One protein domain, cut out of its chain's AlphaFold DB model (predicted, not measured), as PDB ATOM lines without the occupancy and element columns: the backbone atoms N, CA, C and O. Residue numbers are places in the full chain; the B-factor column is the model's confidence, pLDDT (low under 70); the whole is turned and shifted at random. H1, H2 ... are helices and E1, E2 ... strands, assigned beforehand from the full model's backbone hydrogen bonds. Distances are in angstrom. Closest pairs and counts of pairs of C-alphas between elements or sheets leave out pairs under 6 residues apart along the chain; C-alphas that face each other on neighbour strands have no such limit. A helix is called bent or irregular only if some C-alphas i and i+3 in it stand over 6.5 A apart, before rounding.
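Overview. This is residues 14 to 110 of the 298 residues of the protein "Mub_B2 domain-containing protein" of Lactobacillus reuteri (UniProt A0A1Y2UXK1). This is a long thin rod with little regular structure: one half holds the hairpin E2-E3 with H1 beside E3, E1 and E4 pair near the middle, and residues 62 to 110 run out, back and out again as the other half. The printed part has 97 residues, of which 26 are in named elements, in order E1, E2, E3, H1, E4; the class is mixed, helices and strands, and the strands form two antiparallel sheets, E1 with E4 and E2 with E3. The whole is extended, radius of gyration of the C-alphas 22.1 A, spans 68 by 21 by 18 A.

Along the chain. Find C-alpha 14 at (5.530, 20.214, 6.444), where E1, residues 14 to 16, 6.8 A, begins. It runs on into E2, residues 18 to 22, 13.1 A. Then come E3, residues 27 to 32, 14.6 A, and H1, residues 49 to 55, 9.2 A, irregular, with C-alphas 50 and 53 8.5 A apart. E4, residues 57 to 61, 11.4 A, ends at (6.055, 25.424, 10.145).

Arrangement. Look at N 20 and O 30, 2.8 A, in the antiparallel hairpin E2-E3. The closest C-alphas of E3 and H1, Gly 30 and Leu 49, are 4.4 A apart. E1 and E4 are antiparallel, N 14 and O 60 2.9 A apart. In H1, 0 of 3 O i to N i+4 pairs but 3 of 4 O i to N i+3 pairs are within hydrogen-bond range.

Size, cuts and confidence. The farthest C-alphas, Asn 40 and Pro 110, are 69.0 A apart. The E3 to H1 link is long; the printed part has no cut, and no printed residue is under 70 in pLDDT.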
ATOM      1  N   THR A  14       6.181  21.490   6.749       93.44
ATOM      2  CA  THR A  14       5.530  20.214   6.444       93.44
ATOM      3  C   THR A  14       4.277  20.485   5.634       93.44
ATOM      4  O   THR A  14       3.424  21.269   6.053       93.44
ATOM      5  N   PHE A  15       4.157  19.814   4.491       94.00
ATOM      6  CA  PHE A  15       2.997  19.912   3.615       94.00
ATOM      7  C   PHE A  15       2.244  18.589   3.587       94.00
ATOM      8  O   PHE A  15       2.854  17.521   3.520       94.00
ATOM      9  N   THR A  16       0.919  18.663   3.585       93.50
ATOM     10  CA  THR A  16       0.044  17.499   3.437       93.50
ATOM     11  C   THR A  16      -0.943  17.706   2.299       93.50
ATOM     12  O   THR A  16      -1.259  18.830   1.910       93.50
ATOM     13  N   ARG A  17      -1.408  16.595   1.727       94.00
ATOM     14  CA  ARG A  17      -2.512  16.553   0.764       94.00
ATOM     15  C   ARG A  17      -3.355  15.317   1.028       94.00
ATOM     16  O   ARG A  17      -2.821  14.287   1.441       94.00
ATOM     17  N   GLN A  18      -4.653  15.402   0.766       93.31
ATOM     18  CA  GLN A  18      -5.582  14.293   0.974       93.31
ATOM     19  C   GLN A  18      -6.076  13.766  -0.369       93.31
ATOM     20  O   GLN A  18      -6.808  14.443  -1.089       93.31
ATOM     21  N   ALA A  19      -5.639  12.556  -0.715       93.75
ATOM     22  CA  ALA A  19      -6.070  11.866  -1.923       93.75
ATOM     23  C   ALA A  19      -7.445  11.224  -1.712       93.75
ATOM     24  O   ALA A  19      -7.691  10.576  -0.693       93.75
ATOM     25  N   ILE A  20      -8.320  11.359  -2.702       93.19
ATOM     26  CA  ILE A  20      -9.579  10.624  -2.781       93.19
ATOM     27  C   ILE A  20      -9.318   9.370  -3.605       93.19
ATOM     28  O   ILE A  20      -8.856   9.457  -4.745       93.19
ATOM     29  N   VAL A  21      -9.618   8.211  -3.025       91.44
ATOM     30  CA  VAL A  21      -9.465   6.906  -3.673       91.44
ATOM     31  C   VAL A  21     -10.825   6.299  -3.989       91.44
ATOM     32  O   VAL A  21     -11.750   6.400  -3.185       91.44
ATOM     33  N   ALA A  22     -10.954   5.663  -5.150       88.06
ATOM     34  CA  ALA A  22     -12.195   5.025  -5.576       88.06
ATOM     35  C   ALA A  22     -11.959   3.689  -6.295       88.06
ATOM     36  O   ALA A  22     -10.883   3.412  -6.832       88.06
ATOM     37  N   GLY A  23     -13.012   2.867  -6.312       84.44
ATOM     38  CA  GLY A  23     -13.036   1.563  -6.970       84.44
ATOM     39  C   GLY A  23     -12.297   0.449  -6.207       84.44
ATOM     40  O   GLY A  23     -11.588   0.707  -5.234       84.44
ATOM     41  N   PRO A  24     -12.432  -0.811  -6.662       84.88
ATOM     42  CA  PRO A  24     -11.881  -1.993  -5.986       84.88
ATOM     43  C   PRO A  24     -10.342  -2.061  -5.982       84.88
ATOM     44  O   PRO A  24      -9.767  -2.886  -5.280       84.88
ATOM     45  N   HIS A  25      -9.673  -1.199  -6.756       89.00
ATOM     46  CA  HIS A  25      -8.212  -1.135  -6.875       89.00
ATOM     47  C   HIS A  25      -7.584   0.078  -6.164       89.00
ATOM     48  O   HIS A  25      -6.396   0.326  -6.346       89.00
ATOM     49  N   HIS A  26      -8.361   0.838  -5.379       86.25
ATOM     50  CA  HIS A  26      -7.898   2.022  -4.636       86.25
ATOM     51  C   HIS A  26      -7.164   3.059  -5.506       86.25
ATOM     52  O   HIS A  26      -6.131   3.604  -5.117       86.25
ATOM     53  N   GLN A  27      -7.694   3.338  -6.699       91.25
ATOM     54  CA  GLN A  27      -7.106   4.338  -7.589       91.25
ATOM     55  C   GLN A  27      -7.360   5.741  -7.042       91.25
ATOM     56  O   GLN A  27      -8.481   6.053  -6.643       91.25
ATOM     57  N   ILE A  28      -6.334   6.596  -7.050       93.12
ATOM     58  CA  ILE A  28      -6.492   8.015  -6.723       93.12
ATOM     59  C   ILE A  28      -7.222   8.691  -7.883       93.12
ATOM     60  O   ILE A  28      -6.744   8.666  -9.014       93.12
ATOM     61  N   ILE A  29      -8.362   9.310  -7.596       91.94
ATOM     62  CA  ILE A  29      -9.207   9.977  -8.600       91.94
ATOM     63  C   ILE A  29      -9.150  11.507  -8.516       91.94
ATOM     64  O   ILE A  29      -9.629  12.205  -9.407       91.94
ATOM     65  N   GLY A  30      -8.527  12.041  -7.469       93.06
ATOM     66  CA  GLY A  30      -8.350  13.470  -7.243       93.06
ATOM     67  C   GLY A  30      -8.014  13.747  -5.786       93.06
ATOM     68  O   GLY A  30      -7.702  12.825  -5.028       93.06
ATOM     69  N   TYR A  31      -8.080  15.009  -5.387       96.06
ATOM     70  CA  TYR A  31      -7.754  15.448  -4.036       96.06
ATOM     71  C   TYR A  31      -8.858  16.345  -3.478       96.06
ATOM     72  O   TYR A  31      -9.531  17.064  -4.222       96.06
ATOM     73  N   THR A  32      -9.025  16.303  -2.158       93.19
ATOM     74  CA  THR A  32      -9.880  17.236  -1.414       93.19
ATOM     75  C   THR A  32      -9.012  18.233  -0.649       93.19
ATOM     76  O   THR A  32      -7.950  17.881  -0.134       93.19
ATOM     77  N   LEU A  33      -9.461  19.485  -0.598       88.25
ATOM     78  CA  LEU A  33      -8.841  20.579   0.146       88.25
ATOM     79  C   LEU A  33      -9.550  20.826   1.478       88.25
ATOM     80  O   LEU A  33      -8.896  21.045   2.499       88.25
ATOM     81  N   ASN A  34     -10.885  20.793   1.465       86.06
ATOM     82  CA  ASN A  34     -11.721  21.184   2.600       86.06
ATOM     83  C   ASN A  34     -12.570  20.032   3.136       86.06
ATOM     84  O   ASN A  34     -13.438  20.256   3.979       86.06
ATOM     85  N   GLN A  35     -12.336  18.808   2.649       89.75
ATOM     86  CA  GLN A  35     -13.068  17.610   3.056       89.75
ATOM     87  C   GLN A  35     -14.583  17.738   2.838       89.75
ATOM     88  O   GLN A  35     -15.378  17.129   3.557       89.75
ATOM     89  N   GLN A  36     -14.991  18.525   1.835       90.81
ATOM     90  CA  GLN A  36     -16.396  18.673   1.473       90.81
ATOM     91  C   GLN A  36     -16.953  17.353   0.954       90.81
ATOM     92  O   GLN A  36     -16.243  16.575   0.313       90.81
ATOM     93  N   ARG A  37     -18.231  17.102   1.235       93.38
ATOM     94  CA  ARG A  37     -18.906  15.858   0.870       93.38
ATOM     95  C   ARG A  37     -20.170  16.128   0.066       93.38
ATOM     96  O   ARG A  37     -20.821  17.153   0.261       93.38
ATOM     97  N   ASP A  38     -20.508  15.203  -0.824       90.88
ATOM     98  CA  ASP A  38     -21.796  15.181  -1.513       90.88
ATOM     99  C   ASP A  38     -22.940  14.755  -0.565       90.88
ATOM    100  O   ASP A  38     -22.728  14.404   0.599       90.88
ATOM    101  N   GLN A  39     -24.175  14.761  -1.076       90.94
ATOM    102  CA  GLN A  39     -25.373  14.349  -0.326       90.94
ATOM    103  C   GLN A  39     -25.344  12.876   0.125       90.94
ATOM    104  O   GLN A  39     -26.106  12.495   1.010       90.94
ATOM    105  N   ASN A  40     -24.462  12.060  -0.457       89.75
ATOM    106  CA  ASN A  40     -24.287  10.643  -0.148       89.75
ATOM    107  C   ASN A  40     -23.113  10.398   0.818       89.75
ATOM    108  O   ASN A  40     -22.821   9.252   1.156       89.75
ATOM    109  N   GLY A  41     -22.435  11.457   1.272       88.19
ATOM    110  CA  GLY A  41     -21.307  11.385   2.198       88.19
ATOM    111  C   GLY A  41     -19.949  11.099   1.547       88.19
ATOM    112  O   GLY A  41     -18.968  10.959   2.286       88.19
ATOM    113  N   ASN A  42     -19.853  11.046   0.214       89.12
ATOM    114  CA  ASN A  42     -18.583  10.883  -0.502       89.12
ATOM    115  C   ASN A  42     -17.824  12.209  -0.551       89.12
ATOM    116  O   ASN A  42     -18.437  13.254  -0.745       89.12
ATOM    117  N   TYR A  43     -16.496  12.180  -0.433       91.75
ATOM    118  CA  TYR A  43     -15.683  13.387  -0.599       91.75
ATOM    119  C   TYR A  43     -15.752  13.927  -2.034       91.75
ATOM    120  O   TYR A  43     -15.644  13.165  -2.995       91.75
ATOM    121  N   LEU A  44     -15.891  15.245  -2.171       91.69
ATOM    122  CA  LEU A  44     -15.854  15.936  -3.456       91.69
ATOM    123  C   LEU A  44     -14.413  16.058  -3.956       91.69
ATOM    124  O   LEU A  44     -13.519  16.462  -3.211       91.69
ATOM    125  N   VAL A  45     -14.198  15.757  -5.239       92.88
ATOM    126  CA  VAL A  45     -12.938  16.067  -5.924       92.88
ATOM    127  C   VAL A  45     -12.880  17.575  -6.151       92.88
ATOM    128  O   VAL A  45     -13.534  18.099  -7.048       92.88
ATOM    129  N   GLU A  46     -12.105  18.269  -5.323       94.12
ATOM    130  CA  GLU A  46     -11.886  19.717  -5.425       94.12
ATOM    131  C   GLU A  46     -10.691  20.029  -6.340       94.12
ATOM    132  O   GLU A  46     -10.711  21.019  -7.065       94.12
ATOM    133  N   ILE A  47      -9.675  19.156  -6.352       95.06
ATOM    134  CA  ILE A  47      -8.502  19.258  -7.229       95.06
ATOM    135  C   ILE A  47      -8.377  17.976  -8.069       95.06
ATOM    136  O   ILE A  47      -8.183  16.890  -7.508       95.06
ATOM    137  N   PRO A  48      -8.471  18.060  -9.409       94.19
ATOM    138  CA  PRO A  48      -8.290  16.908 -10.290       94.19
ATOM    139  C   PRO A  48      -6.885  16.305 -10.192       94.19
ATOM    140  O   PRO A  48      -5.915  17.011  -9.925       94.19
ATOM    141  N   LEU A  49      -6.755  15.009 -10.505       91.94
ATOM    142  CA  LEU A  49      -5.468  14.297 -10.485       91.94
ATOM    143  C   LEU A  49      -4.383  14.978 -11.343       91.94
ATOM    144  O   LEU A  49      -3.219  14.991 -10.955       91.94
ATOM    145  N   ALA A  50      -4.766  15.585 -12.470       93.31
ATOM    146  CA  ALA A  50      -3.849  16.313 -13.352       93.31
ATOM    147  C   ALA A  50      -3.184  17.535 -12.682       93.31
ATOM    148  O   ALA A  50      -2.127  17.969 -13.124       93.31
ATOM    149  N   ASN A  51      -3.774  18.049 -11.598       93.19
ATOM    150  CA  ASN A  51      -3.315  19.228 -10.864       93.19
ATOM    151  C   ASN A  51      -2.872  18.870  -9.433       93.19
ATOM    152  O   ASN A  51      -2.993  19.687  -8.522       93.19
ATOM    153  N   ALA A  52      -2.372  17.648  -9.216       90.88
ATOM    154  CA  ALA A  52      -2.009  17.105  -7.901       90.88
ATOM    155  C   ALA A  52      -1.081  18.000  -7.052       90.88
ATOM    156  O   ALA A  52      -1.075  17.901  -5.822       90.88
ATOM    157  N   ASP A  53      -0.298  18.857  -7.701       92.50
ATOM    158  CA  ASP A  53       0.621  19.817  -7.091       92.50
ATOM    159  C   ASP A  53      -0.099  20.969  -6.372       92.50
ATOM    160  O   ASP A  53       0.389  21.477  -5.363       92.50
ATOM    161  N   GLN A  54      -1.306  21.325  -6.821       92.31
ATOM    162  CA  GLN A  54      -2.162  22.337  -6.186       92.31
ATOM    163  C   GLN A  54      -2.851  21.816  -4.916       92.31
ATOM    164  O   GLN A  54      -3.433  22.592  -4.165       92.31
ATOM    165  N   ALA A  55      -2.804  20.501  -4.673       93.00
ATOM    166  CA  ALA A  55      -3.438  19.874  -3.516       93.00
ATOM    167  C   ALA A  55      -2.587  19.946  -2.236       93.00
ATOM    168  O   ALA A  55      -3.065  19.560  -1.168       93.00
ATOM    169  N   TRP A  56      -1.330  20.394  -2.325       94.44
ATOM    170  CA  TRP A  56      -0.462  20.549  -1.163       94.44
ATOM    171  C   TRP A  56      -0.859  21.760  -0.326       94.44
ATOM    172  O   TRP A  56      -0.933  22.885  -0.816       94.44
ATOM    173  N   LYS A  57      -1.040  21.530   0.970       91.31
ATOM    174  CA  LYS A  57      -1.317  22.562   1.962       91.31
ATOM    175  C   LYS A  57      -0.235  22.550   3.030       91.31
ATOM    176  O   LYS A  57       0.161  21.484   3.495       91.31
ATOM    177  N   LEU A  58       0.227  23.735   3.426       92.25
ATOM    178  CA  LEU A  58       1.112  23.879   4.578       92.25
ATOM    179  C   LEU A  58       0.360  23.433   5.838       92.25
ATOM    180  O   LEU A  58      -0.666  24.012   6.196       92.25
ATOM    181  N   GLU A  59       0.862  22.390   6.488       92.19
ATOM    182  CA  GLU A  59       0.295  21.839   7.717       92.19
ATOM    183  C   GLU A  59       0.966  22.441   8.952       92.19
ATOM    184  O   GLU A  59       0.294  22.794   9.921       92.19
ATOM    185  N   LYS A  60       2.298  22.566   8.927       92.06
ATOM    186  CA  LYS A  60       3.085  23.040  10.068       92.06
ATOM    187  C   LYS A  60       4.372  23.714   9.615       92.06
ATOM    188  O   LYS A  60       5.019  23.258   8.676       92.06
ATOM    189  N   GLY A  61       4.786  24.738  10.359       91.56
ATOM    190  CA  GLY A  61       6.055  25.424  10.145       91.56
ATOM    191  C   GLY A  61       5.954  26.492   9.060       91.56
ATOM    192  O   GLY A  61       4.930  27.162   8.952       91.56
ATOM    193  N   GLY A  62       7.026  26.669   8.296       90.81
ATOM    194  CA  GLY A  62       7.191  27.767   7.346       90.81
ATOM    195  C   GLY A  62       8.551  28.431   7.516       90.81
ATOM    196  O   GLY A  62       9.341  28.010   8.365       90.81
ATOM    197  N   TRP A  63       8.816  29.458   6.710       92.44
ATOM    198  CA  TRP A  63      10.078  30.189   6.758       92.44
ATOM    199  C   TRP A  63       9.871  31.631   7.245       92.44
ATOM    200  O   TRP A  63       9.838  32.541   6.425       92.44
ATOM    201  N   PRO A  64       9.629  31.877   8.546       93.81
ATOM    202  CA  PRO A  64       9.464  33.240   9.046       93.81
ATOM    203  C   PRO A  64      10.777  34.028   8.966       93.81
ATOM    204  O   PRO A  64      11.867  33.451   9.007       93.81
ATOM    205  N   ALA A  65      10.667  35.356   8.939       95.19
ATOM    206  CA  ALA A  65      11.826  36.236   8.969       95.19
ATOM    207  C   ALA A  65      12.706  35.934  10.196       95.19
ATOM    208  O   ALA A  65      12.207  35.786  11.316       95.19
ATOM    209  N   SER A  66      14.015  35.844   9.983       93.69
ATOM    210  CA  SER A  66      14.987  35.434  10.995       93.69
ATOM    211  C   SER A  66      16.059  36.505  11.169       93.69
ATOM    212  O   SER A  66      16.870  36.697  10.262       93.69
ATOM    213  N   PRO A  67      16.097  37.216  12.308       94.56
ATOM    214  CA  PRO A  67      17.174  38.150  12.610       94.56
ATOM    215  C   PRO A  67      18.525  37.434  12.663       94.56
ATOM    216  O   PRO A  67      18.639  36.345  13.230       94.56
ATOM    217  N   ASN A  68      19.549  38.061  12.097       93.06
ATOM    218  CA  ASN A  68      20.912  37.554  12.154       93.06
ATOM    219  C   ASN A  68      21.552  37.903  13.507       93.06
ATOM    220  O   ASN A  68      21.302  38.987  14.046       93.06
ATOM    221  N   PRO A  69      22.362  37.001  14.089       90.56
ATOM    222  CA  PRO A  69      22.947  37.213  15.406       90.56
ATOM    223  C   PRO A  69      23.892  38.420  15.421       90.56
ATOM    224  O   PRO A  69      24.650  38.652  14.476       90.56
ATOM    225  N   ASP A  70      23.881  39.166  16.527       89.75
ATOM    226  CA  ASP A  70      24.853  40.228  16.769       89.75
ATOM    227  C   ASP A  70      26.159  39.635  17.311       89.75
ATOM    228  O   ASP A  70      26.220  39.090  18.421       89.75
ATOM    229  N   LEU A  71      27.216  39.746  16.508       92.19
ATOM    230  CA  LEU A  71      28.544  39.219  16.809       92.19
ATOM    231  C   LEU A  71      29.547  40.312  17.203       92.19
ATOM    232  O   LEU A  71      30.741  40.030  17.328       92.19
ATOM    233  N   GLN A  72      29.088  41.538  17.482       91.62
ATOM    234  CA  GLN A  72      29.964  42.647  17.880       91.62
ATOM    235  C   GLN A  72      30.765  42.359  19.148       91.62
ATOM    236  O   GLN A  72      31.928  42.751  19.242       91.62
ATOM    237  N   LYS A  73      30.190  41.623  20.109       90.38
ATOM    238  CA  LYS A  73      30.903  41.203  21.331       90.38
ATOM    239  C   LYS A  73      32.092  40.274  21.052       90.38
ATOM    240  O   LYS A  73      32.999  40.186  21.871       90.38
ATOM    241  N   TYR A  74      32.090  39.605  19.899       91.56
ATOM    242  CA  TYR A  74      33.185  38.765  19.414       91.56
ATOM    243  C   TYR A  74      34.103  39.506  18.431       91.56
ATOM    244  O   TYR A  74      34.997  38.898  17.852       91.56
ATOM    245  N   GLY A  75      33.887  40.809  18.238       94.25
ATOM    246  CA  GLY A  75      34.723  41.652  17.394       94.25
ATOM    247  C   GLY A  75      34.355  41.666  15.915       94.25
ATOM    248  O   GLY A  75      35.137  42.177  15.122       94.25
ATOM    249  N   TYR A  76      33.193  41.148  15.522       95.00
ATOM    250  CA  TYR A  76      32.715  41.240  14.139       95.00
ATOM    251  C   TYR A  76      31.915  42.526  13.889       95.00
ATOM    252  O   TYR A  76      31.352  43.126  14.809       95.00
ATOM    253  N   ALA A  77      31.869  42.954  12.630       95.38
ATOM    254  CA  ALA A  77      30.974  43.996  12.148       95.38
ATOM    255  C   ALA A  77      29.524  43.479  12.023       95.38
ATOM    256  O   ALA A  77      29.226  42.325  12.341       95.38
ATOM    257  N   ALA A  78      28.614  44.351  11.583       94.88
ATOM    258  CA  ALA A  78      27.235  43.970  11.291       94.88
ATOM    259  C   ALA A  78      27.174  42.904  10.171       94.88
ATOM    260  O   ALA A  78      28.067  42.868   9.323       94.88
ATOM    261  N   PRO A  79      26.146  42.036  10.166       95.00
ATOM    262  CA  PRO A  79      25.988  41.009   9.140       95.00
ATOM    263  C   PRO A  79      25.774  41.610   7.750       95.00
ATOM    264  O   PRO A  79      25.049  42.597   7.593       95.00
ATOM    265  N   GLU A  80      26.335  40.947   6.744       96.00
ATOM    266  CA  GLU A  80      26.250  41.325   5.335       96.00
ATOM    267  C   GLU A  80      25.767  40.166   4.452       96.00
ATOM    268  O   GLU A  80      25.928  38.981   4.775       96.00
ATOM    269  N   ASP A  81      25.166  40.517   3.315       93.50
ATOM    270  CA  ASP A  81      24.818  39.570   2.259       93.50
ATOM    271  C   ASP A  81      26.045  39.202   1.397       93.50
ATOM    272  O   ASP A  81      27.159  39.690   1.579       93.50
ATOM    273  N   THR A  82      25.841  38.334   0.403       89.62
ATOM    274  CA  THR A  82      26.898  37.917  -0.547       89.62
ATOM    275  C   THR A  82      27.515  39.059  -1.365       89.62
ATOM    276  O   THR A  82      28.553  38.861  -1.996       89.62
ATOM    277  N   LYS A  83      26.879  40.232  -1.392       93.00
ATOM    278  CA  LYS A  83      27.321  41.427  -2.115       93.00
ATOM    279  C   LYS A  83      27.903  42.488  -1.172       93.00
ATOM    280  O   LYS A  83      28.288  43.546  -1.661       93.00
ATOM    281  N   GLY A  84      27.980  42.218   0.134       91.88
ATOM    282  CA  GLY A  84      28.475  43.156   1.145       91.88
ATOM    283  C   GLY A  84      27.445  44.189   1.611       91.88
ATOM    284  O   GLY A  84      27.814  45.175   2.241       91.88
ATOM    285  N   ASN A  85      26.155  44.023   1.294       94.75
ATOM    286  CA  ASN A  85      25.122  44.944   1.780       94.75
ATOM    287  C   ASN A  85      24.698  44.572   3.206       94.75
ATOM    288  O   ASN A  85      24.632  43.378   3.507       94.75
ATOM    289  N   PRO A  86      24.307  45.548   4.053       96.25
ATOM    290  CA  PRO A  86      23.769  45.270   5.381       96.25
ATOM    291  C   PRO A  86      22.610  44.274   5.329       96.25
ATOM    292  O   PRO A  86      21.616  44.489   4.634       96.25
ATOM    293  N   TYR A  87      22.724  43.195   6.098       95.81
ATOM    294  CA  TYR A  87      21.779  42.087   6.082       95.81
ATOM    295  C   TYR A  87      21.401  41.680   7.512       95.81
ATOM    296  O   TYR A  87      21.802  40.623   7.990       95.81
ATOM    297  N   PRO A  88      20.654  42.525   8.252       95.19
ATOM    298  CA  PRO A  88      20.326  42.281   9.659       95.19
ATOM    299  C   PRO A  88      19.277  41.180   9.866       95.19
ATOM    300  O   PRO A  88      19.159  40.646  10.966       95.19
ATOM    301  N   VAL A  89      18.500  40.848   8.835       96.00
ATOM    302  CA  VAL A  89      17.407  39.876   8.896       96.00
ATOM    303  C   VAL A  89      17.323  39.120   7.575       96.00
ATOM    304  O   VAL A  89      17.348  39.725   6.503       96.00
ATOM    305  N   VAL A  90      17.203  37.798   7.648       94.44
ATOM    306  CA  VAL A  90      16.755  36.982   6.519       94.44
ATOM    307  C   VAL A  90      15.246  37.165   6.419       94.44
ATOM    308  O   VAL A  90      14.538  36.882   7.385       94.44
ATOM    309  N   ALA A  91      14.761  37.693   5.294       94.44
ATOM    310  CA  ALA A  91      13.332  37.912   5.073       94.44
ATOM    311  C   ALA A  91      12.541  36.595   5.147       94.44
ATOM    312  O   ALA A  91      13.104  35.514   4.965       94.44
ATOM    313  N   ASP A  92      11.242  36.688   5.424       94.12
ATOM    314  CA  ASP A  92      10.375  35.522   5.377       94.12
ATOM    315  C   ASP A  92      10.288  34.954   3.955       94.12
ATOM    316  O   ASP A  92      10.365  35.667   2.954       94.12
ATOM    317  N   GLY A  93      10.154  33.636   3.882       90.06
ATOM    318  CA  GLY A  93       9.980  32.886   2.654       90.06
ATOM    319  C   GLY A  93       8.623  32.195   2.605       90.06
ATOM    320  O   GLY A  93       7.975  31.922   3.620       90.06
ATOM    321  N   HIS A  94       8.211  31.847   1.392       89.75
ATOM    322  CA  HIS A  94       6.973  31.120   1.130       89.75
ATOM    323  C   HIS A  94       7.302  29.746   0.534       89.75
ATOM    324  O   HIS A  94       7.204  29.568  -0.683       89.75
ATOM    325  N   PRO A  95       7.738  28.774   1.360       91.69
ATOM    326  CA  PRO A  95       8.059  27.447   0.859       91.69
ATOM    327  C   PRO A  95       6.818  26.779   0.263       91.69
ATOM    328  O   PRO A  95       5.690  26.997   0.709       91.69
ATOM    329  N   THR A  96       7.045  25.897  -0.705       90.69
ATOM    330  CA  THR A  96       6.014  25.000  -1.236       90.69
ATOM    331  C   THR A  96       6.529  23.568  -1.202       90.69
ATOM    332  O   THR A  96       7.737  23.342  -1.194       90.69
ATOM    333  N   ALA A  97       5.624  22.589  -1.243       90.19
ATOM    334  CA  ALA A  97       5.983  21.167  -1.275       90.19
ATOM    335  C   ALA A  97       6.823  20.752  -2.502       90.19
ATOM    336  O   ALA A  97       7.298  19.620  -2.563       90.19
ATOM    337  N   LEU A  98       6.956  21.639  -3.492       91.31
ATOM    338  CA  LEU A  98       7.587  21.380  -4.786       91.31
ATOM    339  C   LEU A  98       8.957  22.055  -4.915       91.31
ATOM    340  O   LEU A  98       9.722  21.716  -5.815       91.31
ATOM    341  N   VAL A  99       9.255  23.023  -4.046       86.56
ATOM    342  CA  VAL A  99      10.512  23.774  -4.070       86.56
ATOM    343  C   VAL A  99      11.523  23.064  -3.161       86.56
ATOM    344  O   VAL A  99      11.176  22.708  -2.031       86.56
ATOM    345  N   PRO A 100      12.759  22.816  -3.633       86.00
ATOM    346  CA  PRO A 100      13.793  22.193  -2.815       86.00
ATOM    347  C   PRO A 100      14.204  23.090  -1.639       86.00
ATOM    348  O   PRO A 100      13.910  24.282  -1.602       86.00
ATOM    349  N   SER A 101      14.918  22.517  -0.672       88.69
ATOM    350  CA  SER A 101      15.468  23.284   0.447       88.69
ATOM    351  C   SER A 101      16.428  24.376  -0.029       88.69
ATOM    352  O   SER A 101      17.253  24.147  -0.915       88.69
ATOM    353  N   GLU A 102      16.358  25.536   0.617       88.38
ATOM    354  CA  GLU A 102      17.242  26.669   0.359       88.38
ATOM    355  C   GLU A 102      18.244  26.856   1.504       88.38
ATOM    356  O   GLU A 102      17.980  26.512   2.657       88.38
ATOM    357  N   SER A 103      19.416  27.404   1.178       89.75
ATOM    358  CA  SER A 103      20.433  27.788   2.157       89.75
ATOM    359  C   SER A 103      20.821  29.242   1.928       89.75
ATOM    360  O   SER A 103      21.286  29.610   0.849       89.75
ATOM    361  N   VAL A 104      20.639  30.058   2.962       90.38
ATOM    362  CA  VAL A 104      21.028  31.469   2.971       90.38
ATOM    363  C   VAL A 104      22.347  31.603   3.725       90.38
ATOM    364  O   VAL A 104      22.493  31.086   4.832       90.38
ATOM    365  N   LYS A 105      23.318  32.293   3.121       90.00
ATOM    366  CA  LYS A 105      24.613  32.591   3.746       90.00
ATOM    367  C   LYS A 105      24.645  34.034   4.221       90.00
ATOM    368  O   LYS A 105      24.255  34.936   3.484       90.00
ATOM    369  N   VAL A 106      25.169  34.223   5.425       91.31
ATOM    370  CA  VAL A 106      25.386  35.525   6.056       91.31
ATOM    371  C   VAL A 106      26.873  35.657   6.335       91.31
ATOM    372  O   VAL A 106      27.508  34.707   6.800       91.31
ATOM    373  N   TYR A 107      27.429  36.818   6.020       91.38
ATOM    374  CA  TYR A 107      28.856  37.081   6.125       91.38
ATOM    375  C   TYR A 107      29.116  38.096   7.231       91.38
ATOM    376  O   TYR A 107      28.343  39.028   7.433       91.38
ATOM    377  N   TYR A 108      30.218  37.901   7.948       93.12
ATOM    378  CA  TYR A 108      30.671  38.797   9.002       93.12
ATOM    379  C   TYR A 108      32.141  39.111   8.773       93.12
ATOM    380  O   TYR A 108      32.975  38.202   8.735       93.12
ATOM    381  N   GLN A 109      32.457  40.394   8.644       93.88
ATOM    382  CA  GLN A 109      33.839  40.856   8.575       93.88
ATOM    383  C   GLN A 109      34.362  41.167   9.981       93.88
ATOM    384  O   GLN A 109      33.583  41.592  10.843       93.88
ATOM    385  N   PRO A 110      35.666  40.987  10.252       95.00
ATOM    386  CA  PRO A 110      36.271  41.509  11.469       95.00
ATOM    387  C   PRO A 110      36.065  43.020  11.557       95.00
ATOM    388  O   PRO A 110      36.301  43.751  10.594       95.00
TER     389      PRO A 110